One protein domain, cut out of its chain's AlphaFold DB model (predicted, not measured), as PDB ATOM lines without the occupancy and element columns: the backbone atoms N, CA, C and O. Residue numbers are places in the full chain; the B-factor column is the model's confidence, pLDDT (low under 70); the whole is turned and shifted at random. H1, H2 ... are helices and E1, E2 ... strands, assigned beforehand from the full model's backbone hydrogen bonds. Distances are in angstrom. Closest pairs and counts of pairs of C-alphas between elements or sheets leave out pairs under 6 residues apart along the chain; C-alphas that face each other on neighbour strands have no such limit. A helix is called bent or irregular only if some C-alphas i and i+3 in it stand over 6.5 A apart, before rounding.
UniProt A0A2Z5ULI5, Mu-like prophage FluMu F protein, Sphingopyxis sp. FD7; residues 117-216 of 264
ATOM      1  N   ALA A 117      53.802  46.261  -8.673       81.00
ATOM      2  CA  ALA A 117      53.062  45.703  -9.813       81.00
ATOM      3  C   ALA A 117      53.413  44.237 -10.137       81.00
ATOM      4  O   ALA A 117      52.549  43.444 -10.497       81.00
ATOM      5  N   HIS A 118      54.683  43.862  -9.967       78.50
ATOM      6  CA  HIS A 118      55.146  42.487 -10.152       78.50
ATOM      7  C   HIS A 118      54.496  41.486  -9.183       78.50
ATOM      8  O   HIS A 118      54.357  40.323  -9.542       78.50
ATOM      9  N   LEU A 119      54.070  41.926  -7.992       79.19
ATOM     10  CA  LEU A 119      53.408  41.076  -7.002       79.19
ATOM     11  C   LEU A 119      52.051  40.568  -7.508       79.19
ATOM     12  O   LEU A 119      51.724  39.412  -7.275       79.19
ATOM     13  N   ARG A 120      51.303  41.384  -8.268       75.06
ATOM     14  CA  ARG A 120      50.044  40.952  -8.907       75.06
ATOM     15  C   ARG A 120      50.288  39.832  -9.920       75.06
ATOM     16  O   ARG A 120      49.681  38.777  -9.832       75.06
ATOM     17  N   VAL A 121      51.284  40.010 -10.790       80.25
ATOM     18  CA  VAL A 121      51.678  38.984 -11.774       80.25
ATOM     19  C   VAL A 121      52.133  37.688 -11.094       80.25
ATOM     20  O   VAL A 121      51.876  36.597 -11.599       80.25
ATOM     21  N   LEU A 122      52.833  37.790  -9.962       82.00
ATOM     22  CA  LEU A 122      53.230  36.619  -9.182       82.00
ATOM     23  C   LEU A 122      52.015  35.890  -8.601       82.00
ATOM     24  O   LEU A 122      51.983  34.665  -8.659       82.00
ATOM     25  N   ALA A 123      51.017  36.617  -8.106       83.44
ATOM     26  CA  ALA A 123      49.798  36.030  -7.562       83.44
ATOM     27  C   ALA A 123      48.941  35.331  -8.633       83.44
ATOM     28  O   ALA A 123      48.478  34.208  -8.414       83.44
ATOM     29  N   ASP A 124      48.817  35.926  -9.823       83.25
ATOM     30  CA  ASP A 124      48.131  35.307 -10.965       83.25
ATOM     31  C   ASP A 124      48.824  34.004 -11.384       83.25
ATOM     32  O   ASP A 124      48.192  32.959 -11.562       83.25
ATOM     33  N   ARG A 125      50.160  34.042 -11.488       85.88
ATOM     34  CA  ARG A 125      50.973  32.863 -11.820       85.88
ATOM     35  C   ARG A 125      50.895  31.791 -10.744       85.88
ATOM     36  O   ARG A 125      50.826  30.614 -11.091       85.88
ATOM     37  N   ALA A 126      50.894  32.177  -9.470       88.31
ATOM     38  CA  ALA A 126      50.709  31.251  -8.362       88.31
ATOM     39  C   ALA A 126      49.348  30.555  -8.474       88.31
ATOM     40  O   ALA A 126      49.290  29.330  -8.477       88.31
ATOM     41  N   THR A 127      48.270  31.311  -8.679       90.19
ATOM     42  CA  THR A 127      46.914  30.764  -8.843       90.19
ATOM     43  C   THR A 127      46.830  29.789 -10.020       90.19
ATOM     44  O   THR A 127      46.322  28.674  -9.869       90.19
ATOM     45  N   ALA A 128      47.379  30.166 -11.178       89.19
ATOM     46  CA  ALA A 128      47.431  29.300 -12.353       89.19
ATOM     47  C   ALA A 128      48.238  28.019 -12.085       89.19
ATOM     48  O   ALA A 128      47.764  26.921 -12.371       89.19
ATOM     49  N   SER A 129      49.422  28.142 -11.477       91.75
ATOM     50  CA  SER A 129      50.290  27.005 -11.155       91.75
ATOM     51  C   SER A 129      49.637  26.032 -10.170       91.75
ATOM     52  O   SER A 129      49.684  24.823 -10.400       91.75
ATOM     53  N   LEU A 130      48.984  26.542  -9.121       92.75
ATOM     54  CA  LEU A 130      48.237  25.731  -8.157       92.75
ATOM     55  C   LEU A 130      47.077  24.994  -8.834       92.75
ATOM     56  O   LEU A 130      46.891  23.800  -8.616       92.75
ATOM     57  N   THR A 131      46.342  25.682  -9.710       92.06
ATOM     58  CA  THR A 131      45.233  25.091 -10.471       92.06
ATOM     59  C   THR A 131      45.721  23.963 -11.381       92.06
ATOM     60  O   THR A 131      45.138  22.879 -11.388       92.06
ATOM     61  N   SER A 132      46.822  24.174 -12.109       91.88
ATOM     62  CA  SER A 132      47.428  23.140 -12.953       91.88
ATOM     63  C   SER A 132      47.924  21.942 -12.144       91.88
ATOM     64  O   SER A 132      47.723  20.806 -12.564       91.88
ATOM     65  N   ALA A 133      48.529  22.170 -10.975       92.19
ATOM     66  CA  ALA A 133      48.985  21.093 -10.099       92.19
ATOM     67  C   ALA A 133      47.813  20.245  -9.574       92.19
ATOM     68  O   ALA A 133      47.899  19.018  -9.594       92.19
ATOM     69  N   ILE A 134      46.700  20.874  -9.182       91.38
ATOM     70  CA  ILE A 134      45.471  20.166  -8.785       91.38
ATOM     71  C   ILE A 134      44.934  19.330  -9.954       91.38
ATOM     72  O   ILE A 134      44.668  18.143  -9.780       91.38
ATOM     73  N   GLY A 135      44.843  19.908 -11.157       90.12
ATOM     74  CA  GLY A 135      44.383  19.192 -12.355       90.12
ATOM     75  C   GLY A 135      45.276  18.011 -12.758       90.12
ATOM     76  O   GLY A 135      44.794  17.053 -13.353       90.12
ATOM     77  N   ALA A 136      46.560  18.048 -12.394       93.06
ATOM     78  CA  ALA A 136      47.517  16.964 -12.607       93.06
ATOM     79  C   ALA A 136      47.530  15.910 -11.477       93.06
ATOM     80  O   ALA A 136      48.372  15.014 -11.494       93.06
ATOM     81  N   GLY A 137      46.651  16.020 -10.474       91.81
ATOM     82  CA  GLY A 137      46.621  15.118  -9.316       91.81
ATOM     83  C   GLY A 137      47.742  15.360  -8.294       91.81
ATOM     84  O   GLY A 137      47.927  14.563  -7.378       91.81
ATOM     85  N   LEU A 138      48.482  16.465  -8.408       93.31
ATOM     86  CA  LEU A 138      49.586  16.847  -7.518       93.31
ATOM     87  C   LEU A 138      49.106  17.748  -6.368       93.31
ATOM     88  O   LEU A 138      49.752  18.736  -6.013       93.31
ATOM     89  N   GLU A 139      47.962  17.420  -5.765       90.62
ATOM     90  CA  GLU A 139      47.316  18.281  -4.768       90.62
ATOM     91  C   GLU A 139      48.183  18.505  -3.519       90.62
ATOM     92  O   GLU A 139      48.260  19.623  -3.011       90.62
ATOM     93  N   GLY A 140      48.902  17.478  -3.055       89.31
ATOM     94  CA  GLY A 140      49.823  17.615  -1.921       89.31
ATOM     95  C   GLY A 140      50.941  18.633  -2.182       89.31
ATOM     96  O   GLY A 140      51.279  19.416  -1.294       89.31
ATOM     97  N   VAL A 141      51.456  18.677  -3.416       91.75
ATOM     98  CA  VAL A 141      52.459  19.667  -3.844       91.75
ATOM     99  C   VAL A 141      51.830  21.054  -3.894       91.75
ATOM    100  O   VAL A 141      52.391  21.992  -3.339       91.75
ATOM    101  N   ALA A 142      50.637  21.186  -4.479       92.25
ATOM    102  CA  ALA A 142      49.921  22.460  -4.538       92.25
ATOM    103  C   ALA A 142      49.677  23.045  -3.133       92.25
ATOM    104  O   ALA A 142      49.945  24.222  -2.891       92.25
ATOM    105  N   ARG A 143      49.236  22.217  -2.178       91.19
ATOM    106  CA  ARG A 143      49.017  22.623  -0.780       91.19
ATOM    107  C   ARG A 143      50.305  23.068  -0.100       91.19
ATOM    108  O   ARG A 143      50.302  24.073   0.608       91.19
ATOM    109  N   GLN A 144      51.408  22.362  -0.337       90.81
ATOM    110  CA  GLN A 144      52.703  22.749   0.210       90.81
ATOM    111  C   GLN A 144      53.198  24.080  -0.368       90.81
ATOM    112  O   GLN A 144      53.543  24.976   0.399       90.81
ATOM    113  N   THR A 145      53.138  24.248  -1.690       91.75
ATOM    114  CA  THR A 145      53.496  25.503  -2.363       91.75
ATOM    115  C   THR A 145      52.668  26.673  -1.839       91.75
ATOM    116  O   THR A 145      53.210  27.737  -1.550       91.75
ATOM    117  N   LEU A 146      51.355  26.491  -1.666       91.50
ATOM    118  CA  LEU A 146      50.491  27.532  -1.115       91.50
ATOM    119  C   LEU A 146      50.904  27.928   0.313       91.50
ATOM    120  O   LEU A 146      50.953  29.118   0.624       91.50
ATOM    121  N   ARG A 147      51.231  26.955   1.176       90.50
ATOM    122  CA  ARG A 147      51.714  27.232   2.540       90.50
ATOM    123  C   ARG A 147      53.001  28.054   2.531       90.50
ATOM    124  O   ARG A 147      53.110  28.996   3.306       90.50
ATOM    125  N   GLU A 148      53.940  27.731   1.648       89.50
ATOM    126  CA  GLU A 148      55.201  28.470   1.508       89.50
ATOM    127  C   GLU A 148      54.973  29.904   1.019       89.50
ATOM    128  O   GLU A 148      55.515  30.844   1.598       89.50
ATOM    129  N   LEU A 149      54.106  30.090   0.019       88.69
ATOM    130  CA  LEU A 149      53.767  31.409  -0.522       88.69
ATOM    131  C   LEU A 149      53.134  32.333   0.523       88.69
ATOM    132  O   LEU A 149      53.482  33.508   0.600       88.69
ATOM    133  N   VAL A 150      52.201  31.809   1.317       87.56
ATOM    134  CA  VAL A 150      51.509  32.582   2.355       87.56
ATOM    135  C   VAL A 150      52.406  32.801   3.586       87.56
ATOM    136  O   VAL A 150      52.266  33.803   4.286       87.56
ATOM    137  N   ALA A 151      53.353  31.897   3.856       85.94
ATOM    138  CA  ALA A 151      54.342  32.058   4.921       85.94
ATOM    139  C   ALA A 151      55.423  33.104   4.590       85.94
ATOM    140  O   ALA A 151      56.024  33.665   5.511       85.94
ATOM    141  N   ASP A 152      55.653  33.410   3.313       85.56
ATOM    142  CA  ASP A 152      56.681  34.359   2.889       85.56
ATOM    143  C   ASP A 152      56.426  35.787   3.438       85.56
ATOM    144  O   ASP A 152      55.290  36.273   3.434       85.56
ATOM    145  N   PRO A 153      57.455  36.515   3.912       77.75
ATOM    146  CA  PRO A 153      57.315  37.913   4.336       77.75
ATOM    147  C   PRO A 153      56.800  38.867   3.240       77.75
ATOM    148  O   PRO A 153      56.234  39.919   3.536       77.75
ATOM    149  N   ALA A 154      56.977  38.534   1.959       75.88
ATOM    150  CA  ALA A 154      56.432  39.298   0.841       75.88
ATOM    151  C   ALA A 154      54.896  39.266   0.790       75.88
ATOM    152  O   ALA A 154      54.301  40.165   0.190       75.88
ATOM    153  N   PHE A 155      54.249  38.296   1.448       81.19
ATOM    154  CA  PHE A 155      52.791  38.229   1.545       81.19
ATOM    155  C   PHE A 155      52.201  39.475   2.225       81.19
ATOM    156  O   PHE A 155      51.162  39.976   1.803       81.19
ATOM    157  N   ASP A 156      52.912  40.078   3.182       76.75
ATOM    158  CA  ASP A 156      52.446  41.298   3.856       76.75
ATOM    159  C   ASP A 156      52.418  42.497   2.891       76.75
ATOM    160  O   ASP A 156      51.502  43.321   2.915       76.75
ATOM    161  N   GLN A 157      53.390  42.569   1.973       70.94
ATOM    162  CA  GLN A 157      53.402  43.586   0.913       70.94
ATOM    163  C   GLN A 157      52.266  43.372  -0.083       70.94
ATOM    164  O   GLN A 157      51.769  44.343  -0.651       70.94
ATOM    165  N   PHE A 158      51.872  42.114  -0.295       76.69
ATOM    166  CA  PHE A 158      50.736  41.772  -1.132       76.69
ATOM    167  C   PHE A 158      49.421  42.216  -0.492       76.69
ATOM    168  O   PHE A 158      48.636  42.899  -1.140       76.69
ATOM    169  N   LEU A 159      49.197  41.888   0.783       76.56
ATOM    170  CA  LEU A 159      47.979  42.263   1.510       76.56
ATOM    171  C   LEU A 159      47.775  43.779   1.609       76.56
ATOM    172  O   LEU A 159      46.640  44.237   1.708       76.56
ATOM    173  N   ALA A 160      48.857  44.557   1.556       71.88
ATOM    174  CA  ALA A 160      48.789  46.012   1.531       71.88
ATOM    175  C   ALA A 160      48.319  46.588   0.181       71.88
ATOM    176  O   ALA A 160      47.978  47.772   0.124       71.88
ATOM    177  N   LEU A 161      48.340  45.809  -0.914       69.56
ATOM    178  CA  LEU A 161      47.965  46.286  -2.250       69.56
ATOM    179  C   LEU A 161      46.509  46.768  -2.292       69.56
ATOM    180  O   LEU A 161      45.664  46.255  -1.558       69.56
ATOM    181  N   PRO A 162      46.170  47.706  -3.197       59.62
ATOM    182  CA  PRO A 162      44.780  48.044  -3.441       59.62
ATOM    183  C   PRO A 162      44.166  46.855  -4.188       59.62
ATOM    184  O   PRO A 162      44.677  46.496  -5.252       59.62
ATOM    185  N   ASP A 163      43.114  46.257  -3.629       67.69
ATOM    186  CA  ASP A 163      42.489  45.024  -4.135       67.69
ATOM    187  C   ASP A 163      43.488  43.851  -4.295       67.69
ATOM    188  O   ASP A 163      43.967  43.550  -5.395       67.69
ATOM    189  N   PRO A 164      43.891  43.216  -3.180       73.44
ATOM    190  CA  PRO A 164      44.837  42.113  -3.211       73.44
ATOM    191  C   PRO A 164      44.149  40.817  -3.676       73.44
ATOM    192  O   PRO A 164      43.343  40.238  -2.953       73.44
ATOM    193  N   GLN A 165      44.543  40.316  -4.850       79.81
ATOM    194  CA  GLN A 165      44.145  39.008  -5.392       79.81
ATOM    195  C   GLN A 165      45.212  37.919  -5.184       79.81
ATOM    196  O   GLN A 165      46.080  37.743  -6.034       79.81
ATOM    197  N   PHE A 166      45.191  37.201  -4.052       85.19
ATOM    198  CA  PHE A 166      46.164  36.129  -3.750       85.19
ATOM    199  C   PHE A 166      45.478  34.788  -3.495       85.19
ATOM    200  O   PHE A 166      44.471  34.776  -2.782       85.19
ATOM    201  N   PRO A 167      46.018  33.650  -3.965       88.38
ATOM    202  CA  PRO A 167      45.516  32.351  -3.542       88.38
ATOM    203  C   PRO A 167      45.803  32.152  -2.049       88.38
ATOM    204  O   PRO A 167      46.939  32.300  -1.611       88.38
ATOM    205  N   VAL A 168      44.783  31.813  -1.263       88.25
ATOM    206  CA  VAL A 168      44.911  31.647   0.200       88.25
ATOM    207  C   VAL A 168      44.455  30.292   0.711       88.25
ATOM    208  O   VAL A 168      44.788  29.917   1.832       88.25
ATOM    209  N   MET A 169      43.702  29.538  -0.087       89.00
ATOM    210  CA  MET A 169      43.208  28.225   0.317       89.00
ATOM    211  C   MET A 169      43.016  27.325  -0.903       89.00
ATOM    212  O   MET A 169      42.640  27.794  -1.976       89.00
ATOM    213  N   ILE A 170      43.246  26.024  -0.726       90.62
ATOM    214  CA  ILE A 170      42.816  24.990  -1.670       90.62
ATOM    215  C   ILE A 170      41.654  24.237  -1.029       90.62
ATOM    216  O   ILE A 170      41.775  23.716   0.079       90.62
ATOM    217  N   LEU A 171      40.534  24.205  -1.739       87.62
ATOM    218  CA  LEU A 171      39.325  23.484  -1.383       87.62
ATOM    219  C   LEU A 171      39.444  22.040  -1.871       87.62
ATOM    220  O   LEU A 171      39.890  21.783  -2.997       87.62
ATOM    221  N   ASP A 172      39.026  21.094  -1.038       86.56
ATOM    222  CA  ASP A 172      38.724  19.747  -1.514       86.56
ATOM    223  C   ASP A 172      37.389  19.723  -2.291       86.56
ATOM    224  O   ASP A 172      36.663  20.722  -2.353       86.56
ATOM    225  N   ASP A 173      37.077  18.594  -2.929       84.56
ATOM    226  CA  ASP A 173      35.867  18.465  -3.753       84.56
ATOM    227  C   ASP A 173      34.579  18.594  -2.922       84.56
ATOM    228  O   ASP A 173      33.576  19.125  -3.403       84.56
ATOM    229  N   MET A 174      34.609  18.162  -1.658       82.56
ATOM    230  CA  MET A 174      33.479  18.276  -0.735       82.56
ATOM    231  C   MET A 174      33.206  19.743  -0.391       82.56
ATOM    232  O   MET A 174      32.066  20.194  -0.483       82.56
ATOM    233  N   MET A 175      34.241  20.498  -0.022       81.44
ATOM    234  CA  MET A 175      34.170  21.924   0.276       81.44
ATOM    235  C   MET A 175      33.715  22.708  -0.949       81.44
ATOM    236  O   MET A 175      32.793  23.517  -0.845       81.44
ATOM    237  N   ALA A 176      34.333  22.452  -2.106       83.69
ATOM    238  CA  ALA A 176      33.966  23.103  -3.356       83.69
ATOM    239  C   ALA A 176      32.497  22.823  -3.710       83.69
ATOM    240  O   ALA A 176      31.755  23.754  -4.024       83.69
ATOM    241  N   GLY A 177      32.044  21.574  -3.563       83.19
ATOM    242  CA  GLY A 177      30.650  21.185  -3.764       83.19
ATOM    243  C   GLY A 177      29.686  21.853  -2.780       83.19
ATOM    244  O   GLY A 177      28.654  22.377  -3.197       83.19
ATOM    245  N   ALA A 178      30.037  21.907  -1.493       78.94
ATOM    246  CA  ALA A 178      29.198  22.480  -0.438       78.94
ATOM    247  C   ALA A 178      28.903  23.973  -0.649       78.94
ATOM    248  O   ALA A 178      27.817  24.446  -0.310       78.94
ATOM    249  N   ILE A 179      29.851  24.714  -1.226       76.44
ATOM    250  CA  ILE A 179      29.686  26.145  -1.519       76.44
ATOM    251  C   ILE A 179      29.332  26.424  -2.988       76.44
ATOM    252  O   ILE A 179      29.119  27.575  -3.357       76.44
ATOM    253  N   GLY A 180      29.249  25.388  -3.831       79.44
ATOM    254  CA  GLY A 180      29.005  25.524  -5.268       79.44
ATOM    255  C   GLY A 180      30.151  26.198  -6.034       79.44
ATOM    256  O   GLY A 180      29.919  26.798  -7.087       79.44
ATOM    257  N   ALA A 181      31.381  26.136  -5.516       82.31
ATOM    258  CA  ALA A 181      32.543  26.729  -6.160       82.31
ATOM    259  C   ALA A 181      32.954  25.927  -7.399       82.31
ATOM    260  O   ALA A 181      33.164  24.718  -7.352       82.31
ATOM    261  N   LYS A 182      33.134  26.637  -8.517       81.12
ATOM    262  CA  LYS A 182      33.666  26.063  -9.764       81.12
ATOM    263  C   LYS A 182      35.192  25.939  -9.755       81.12
ATOM    264  O   LYS A 182      35.745  25.176 -10.539       81.12
ATOM    265  N   ALA A 183      35.863  26.707  -8.899       85.06
ATOM    266  CA  ALA A 183      37.309  26.694  -8.734       85.06
ATOM    267  C   ALA A 183      37.675  26.101  -7.371       85.06
ATOM    268  O   ALA A 183      37.059  26.429  -6.359       85.06
ATOM    269  N   ARG A 184      38.710  25.255  -7.349       88.75
ATOM    270  CA  ARG A 184      39.247  24.665  -6.112       88.75
ATOM    271  C   ARG A 184      40.306  25.532  -5.433       88.75
ATOM    272  O   ARG A 184      40.633  25.289  -4.281       88.75
ATOM    273  N   VAL A 185      40.837  26.543  -6.115       89.62
ATOM    274  CA  VAL A 185      41.743  27.528  -5.511       89.62
ATOM    275  C   VAL A 185      40.917  28.735  -5.087       89.62
ATOM    276  O   VAL A 185      40.344  29.418  -5.934       89.62
ATOM    277  N   ALA A 186      40.851  28.993  -3.784       86.75
ATOM    278  CA  ALA A 186      40.193  30.173  -3.251       86.75
ATOM    279  C   ALA A 186      41.176  31.349  -3.221       86.75
ATOM    280  O   ALA A 186      42.269  31.260  -2.651       86.75
ATOM    281  N   VAL A 187      40.765  32.449  -3.844       84.44
ATOM    282  CA  VAL A 187      41.559  33.667  -4.012       84.44
ATOM    283  C   VAL A 187      40.940  34.770  -3.157       84.44
ATOM    284  O   VAL A 187      39.725  34.959  -3.163       84.44
ATOM    285  N   LEU A 188      41.775  35.483  -2.402       77.69
ATOM    286  CA  LEU A 188      41.394  36.708  -1.699       77.69
ATOM    287  C   LEU A 188      40.867  37.747  -2.701       77.69
ATOM    288  O   LEU A 188      41.417  37.880  -3.785       77.69
ATOM    289  N   SER A 189      39.811  38.484  -2.352       67.69
ATOM    290  CA  SER A 189      39.216  39.505  -3.228       67.69
ATOM    291  C   SER A 189      38.899  40.800  -2.481       67.69
ATOM    292  O   SER A 189      38.714  40.780  -1.258       67.69
ATOM    293  N   GLU A 190      38.757  41.911  -3.221       53.34
ATOM    294  CA  GLU A 190      38.324  43.224  -2.717       53.34
ATOM    295  C   GLU A 190      37.137  43.134  -1.750       53.34
ATOM    296  O   GLU A 190      37.172  43.693  -0.658       53.34
ATOM    297  N   GLN A 191      36.094  42.388  -2.125       51.66
ATOM    298  CA  GLN A 191      34.856  42.282  -1.348       51.66
ATOM    299  C   GLN A 191      35.072  41.562  -0.011       51.66
ATOM    300  O   GLN A 191      34.467  41.929   0.998       51.66
ATOM    301  N   THR A 192      35.973  40.578   0.012       57.72
ATOM    302  CA  THR A 192      36.337  39.836   1.225       57.72
ATOM    303  C   THR A 192      37.169  40.714   2.162       57.72
ATOM    304  O   THR A 192      36.922  40.754   3.367       57.72
ATOM    305  N   MET A 193      38.111  41.480   1.607       55.91
ATOM    306  CA  MET A 193      38.990  42.375   2.366       55.91
ATOM    307  C   MET A 193      38.259  43.607   2.895       55.91
ATOM    308  O   MET A 193      38.405  43.940   4.068       55.91
ATOM    309  N   ALA A 194      37.428  44.262   2.081       48.88
ATOM    310  CA  ALA A 194      36.673  45.452   2.476       48.88
ATOM    311  C   ALA A 194      35.713  45.168   3.647       48.88
ATOM    312  O   ALA A 194      35.560  46.000   4.544       48.88
ATOM    313  N   LYS A 195      35.123  43.964   3.700       52.47
ATOM    314  CA  LYS A 195      34.302  43.505   4.833       52.47
ATOM    315  C   LYS A 195      35.123  43.262   6.113       52.47
ATOM    316  O   LYS A 195      34.574  43.404   7.208       52.47
ATOM    317  N   GLN A 196      36.404  42.890   6.001       51.00
ATOM    318  CA  GLN A 196      37.225  42.431   7.133       51.00
ATOM    319  C   GLN A 196      38.215  43.484   7.671       51.00
ATOM    320  O   GLN A 196      38.321  43.629   8.892       51.00
ATOM    321  N   LEU A 197      38.859  44.288   6.815       46.53
ATOM    322  CA  LEU A 197      39.812  45.331   7.233       46.53
ATOM    323  C   LEU A 197      39.154  46.490   7.989       46.53
ATOM    324  O   LEU A 197      39.753  47.021   8.920       46.53
ATOM    325  N   HIS A 198      37.909  46.856   7.660       42.00
ATOM    326  CA  HIS A 198      37.204  47.936   8.364       42.00
ATOM    327  C   HIS A 198      36.930  47.637   9.846       42.00
ATOM    328  O   HIS A 198      36.598  48.553  10.595       42.00
ATOM    329  N   LYS A 199      37.055  46.377  10.288       42.12
ATOM    330  CA  LYS A 199      36.760  45.987  11.673       42.12
ATOM    331  C   LYS A 199      37.995  45.729  12.540       42.12
ATOM    332  O   LYS A 199      37.850  45.835  13.757       42.12
ATOM    333  N   ARG A 200      39.170  45.381  11.988       42.97
ATOM    334  CA  ARG A 200      40.378  45.019  12.772       42.97
ATOM    335  C   ARG A 200      41.677  45.245  11.974       42.97
ATOM    336  O   ARG A 200      41.985  44.454  11.092       42.97
ATOM    337  N   GLY A 201      42.447  46.285  12.309       43.28
ATOM    338  CA  GLY A 201      43.671  46.681  11.585       43.28
ATOM    339  C   GLY A 201      44.895  45.770  11.771       43.28
ATOM    340  O   GLY A 201      45.713  45.680  10.864       43.28
ATOM    341  N   ASP A 202      44.989  45.035  12.885       44.59
ATOM    342  CA  ASP A 202      46.254  44.386  13.286       44.59
ATOM    343  C   ASP A 202      46.233  42.850  13.152       44.59
ATOM    344  O   ASP A 202      47.252  42.188  13.306       44.59
ATOM    345  N   LEU A 203      45.065  42.264  12.865       47.31
ATOM    346  CA  LEU A 203      44.831  40.810  12.870       47.31
ATOM    347  C   LEU A 203      44.779  40.182  11.466       47.31
ATOM    348  O   LEU A 203      44.594  38.974  11.348       47.31
ATOM    349  N   ALA A 204      44.906  40.973  10.398       61.59
ATOM    350  CA  ALA A 204      44.608  40.512   9.042       61.59
ATOM    351  C   ALA A 204      45.592  39.436   8.538       61.59
ATOM    352  O   ALA A 204      45.166  38.356   8.134       61.59
ATOM    353  N   ALA A 205      46.906  39.687   8.596       63.75
ATOM    354  CA  ALA A 205      47.896  38.796   7.982       63.75
ATOM    355  C   ALA A 205      47.967  37.417   8.658       63.75
ATOM    356  O   ALA A 205      47.941  36.398   7.971       63.75
ATOM    357  N   ASP A 206      47.983  37.369   9.992       70.12
ATOM    358  CA  ASP A 206      48.073  36.113  10.748       70.12
ATOM    359  C   ASP A 206      46.840  35.223  10.570       70.12
ATOM    360  O   ASP A 206      46.956  33.997  10.581       70.12
ATOM    361  N   ILE A 207      45.659  35.820  10.370       72.75
ATOM    362  CA  ILE A 207      44.438  35.078  10.037       72.75
ATOM    363  C   ILE A 207      44.560  34.477   8.634       72.75
ATOM    364  O   ILE A 207      44.311  33.284   8.456       72.75
ATOM    365  N   TYR A 208      44.996  35.261   7.643       76.56
ATOM    366  CA  TYR A 208      45.173  34.755   6.278       76.56
ATOM    367  C   TYR A 208      46.249  33.668   6.193       76.56
ATOM    368  O   TYR A 208      46.085  32.705   5.445       76.56
ATOM    369  N   ARG A 209      47.285  33.749   7.037       83.88
ATOM    370  CA  ARG A 209      48.328  32.721   7.164       83.88
ATOM    371  C   ARG A 209      47.819  31.370   7.660       83.88
ATOM    372  O   ARG A 209      48.441  30.348   7.383       83.88
ATOM    373  N   GLN A 210      46.672  31.339   8.333       81.81
ATOM    374  CA  GLN A 210      46.060  30.103   8.823       81.81
ATOM    375  C   GLN A 210      45.131  29.439   7.797       81.81
ATOM    376  O   GLN A 210      44.853  28.243   7.921       81.81
ATOM    377  N   LEU A 211      44.675  30.169   6.770       82.31
ATOM    378  CA  LEU A 211      43.698  29.665   5.799       82.31
ATOM    379  C   LEU A 211      44.141  28.394   5.054       82.31
ATOM    380  O   LEU A 211      43.311  27.487   4.947       82.31
ATOM    381  N   PRO A 212      45.406  28.234   4.611       84.62
ATOM    382  CA  PRO A 212      45.820  26.994   3.956       84.62
ATOM    383  C   PRO A 212      45.575  25.752   4.827       84.62
ATOM    384  O   PRO A 212      45.129  24.726   4.324       84.62
ATOM    385  N   GLY A 213      45.792  25.862   6.143       80.25
ATOM    386  CA  GLY A 213      45.586  24.760   7.087       80.25
ATOM    387  C   GLY A 213      44.116  24.463   7.403       80.25
ATOM    388  O   GLY A 213      43.800  23.343   7.804       80.25
ATOM    389  N   LEU A 214      43.207  25.427   7.217       77.56
ATOM    390  CA  LEU A 214      41.761  25.202   7.355       77.56
ATOM    391  C   LEU A 214      41.203  24.392   6.181       77.56
ATOM    392  O   LEU A 214      40.332  23.552   6.384       77.56
ATOM    393  N   GLY A 215      41.747  24.595   4.979       72.75
ATOM    394  CA  GLY A 215      41.389  23.808   3.797       72.75
ATOM    395  C   GLY A 215      41.905  22.365   3.819       72.75
ATOM    396  O   GLY A 215      41.512  21.577   2.965       72.75
ATOM    397  N   ASP A 216      42.807  22.009   4.741       74.44
ATOM    398  CA  ASP A 216      43.327  20.641   4.878       74.44
ATOM    399  C   ASP A 216      42.402  19.748   5.722       74.44
ATOM    400  O   ASP A 216      42.343  18.538   5.505       74.44
TER     401      ASP A 216
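AT A GLANCE: This is residues 117 to 216 of the 264 residues of the protein "Mu-like prophage FluMu F protein" of Sphingopyxis sp. FD7 (UniProt A0A2Z5ULI5). A short two-strand ribbon, E1 and E2, forms the middle, and three helices, H1, H2 and H6, wrap part way round it, neighbours running opposite ways. Short H3 lies near one end of these helices, H4 and H5 lie far out beyond opposite ends of the ribbon, and residues 197 to 203 stick out. The 100 printed residues, mostly helix by class, include six named helices and two antiparallel strands, in the order H1 H2 H3 E1 H4 E2 H5 H6. The whole is compact, with radius of gyration of the C-alphas 13.2 A and spans of 37 by 30 by 19 A.

HOW THE PARTS SIT: E1, residues 167 to 170, and E2, residues 185 to 187, are antiparallel at 149 degrees; N 168 and O 186 are 2.9 A apart, N 186 and O 169 2.8 A. The closest C-alphas of E1 and H6, residues 204 to 214, are Met 169 and Pro 212, 4.6 A. H2, residues 139 to 151, touches H6 at a shallow tilt of 15 degrees, opposite ways; the closest C-alphas are Val 150 and Arg 209, 5.8 A. H1, residues 117 to 135, forms a helical hairpin with H2, touching it with residues 130 to 134 alone; the closest C-alphas are Leu 130 and Ala 142, 5.2 A. H3, residues 154 to 159, is close to H1 but not clearly touching, C-alphas 119 and 158 being closest at 6.5 A. H4, residues 173 to 179, and H5, residues 190 to 197, touch no helix. Every O i to N i+4 pair is within hydrogen-bond range in H2, H3, H4 and H5, against 14 of 15 in H1 and 4 of 7 in H6.

IN THESE COORDINATES: H1 begins at C-alpha 117 (53.062, 45.703, -9.813) and is 28.0 A long, H2 18.2 A. H6 is 15.7 A, ends at C-alpha 214 (41.761, 25.202, 7.355), and is irregular: C-alphas 209 and 212 are 7.0 A apart.

THE WHOLE: The C-alphas farthest apart, Ala 136 and Lys 199, are 39.3 A apart. The printed part has no cut and no long link. Its mean pLDDT is 78.0; residues 161 to 163 and 189 to 205 are under 70.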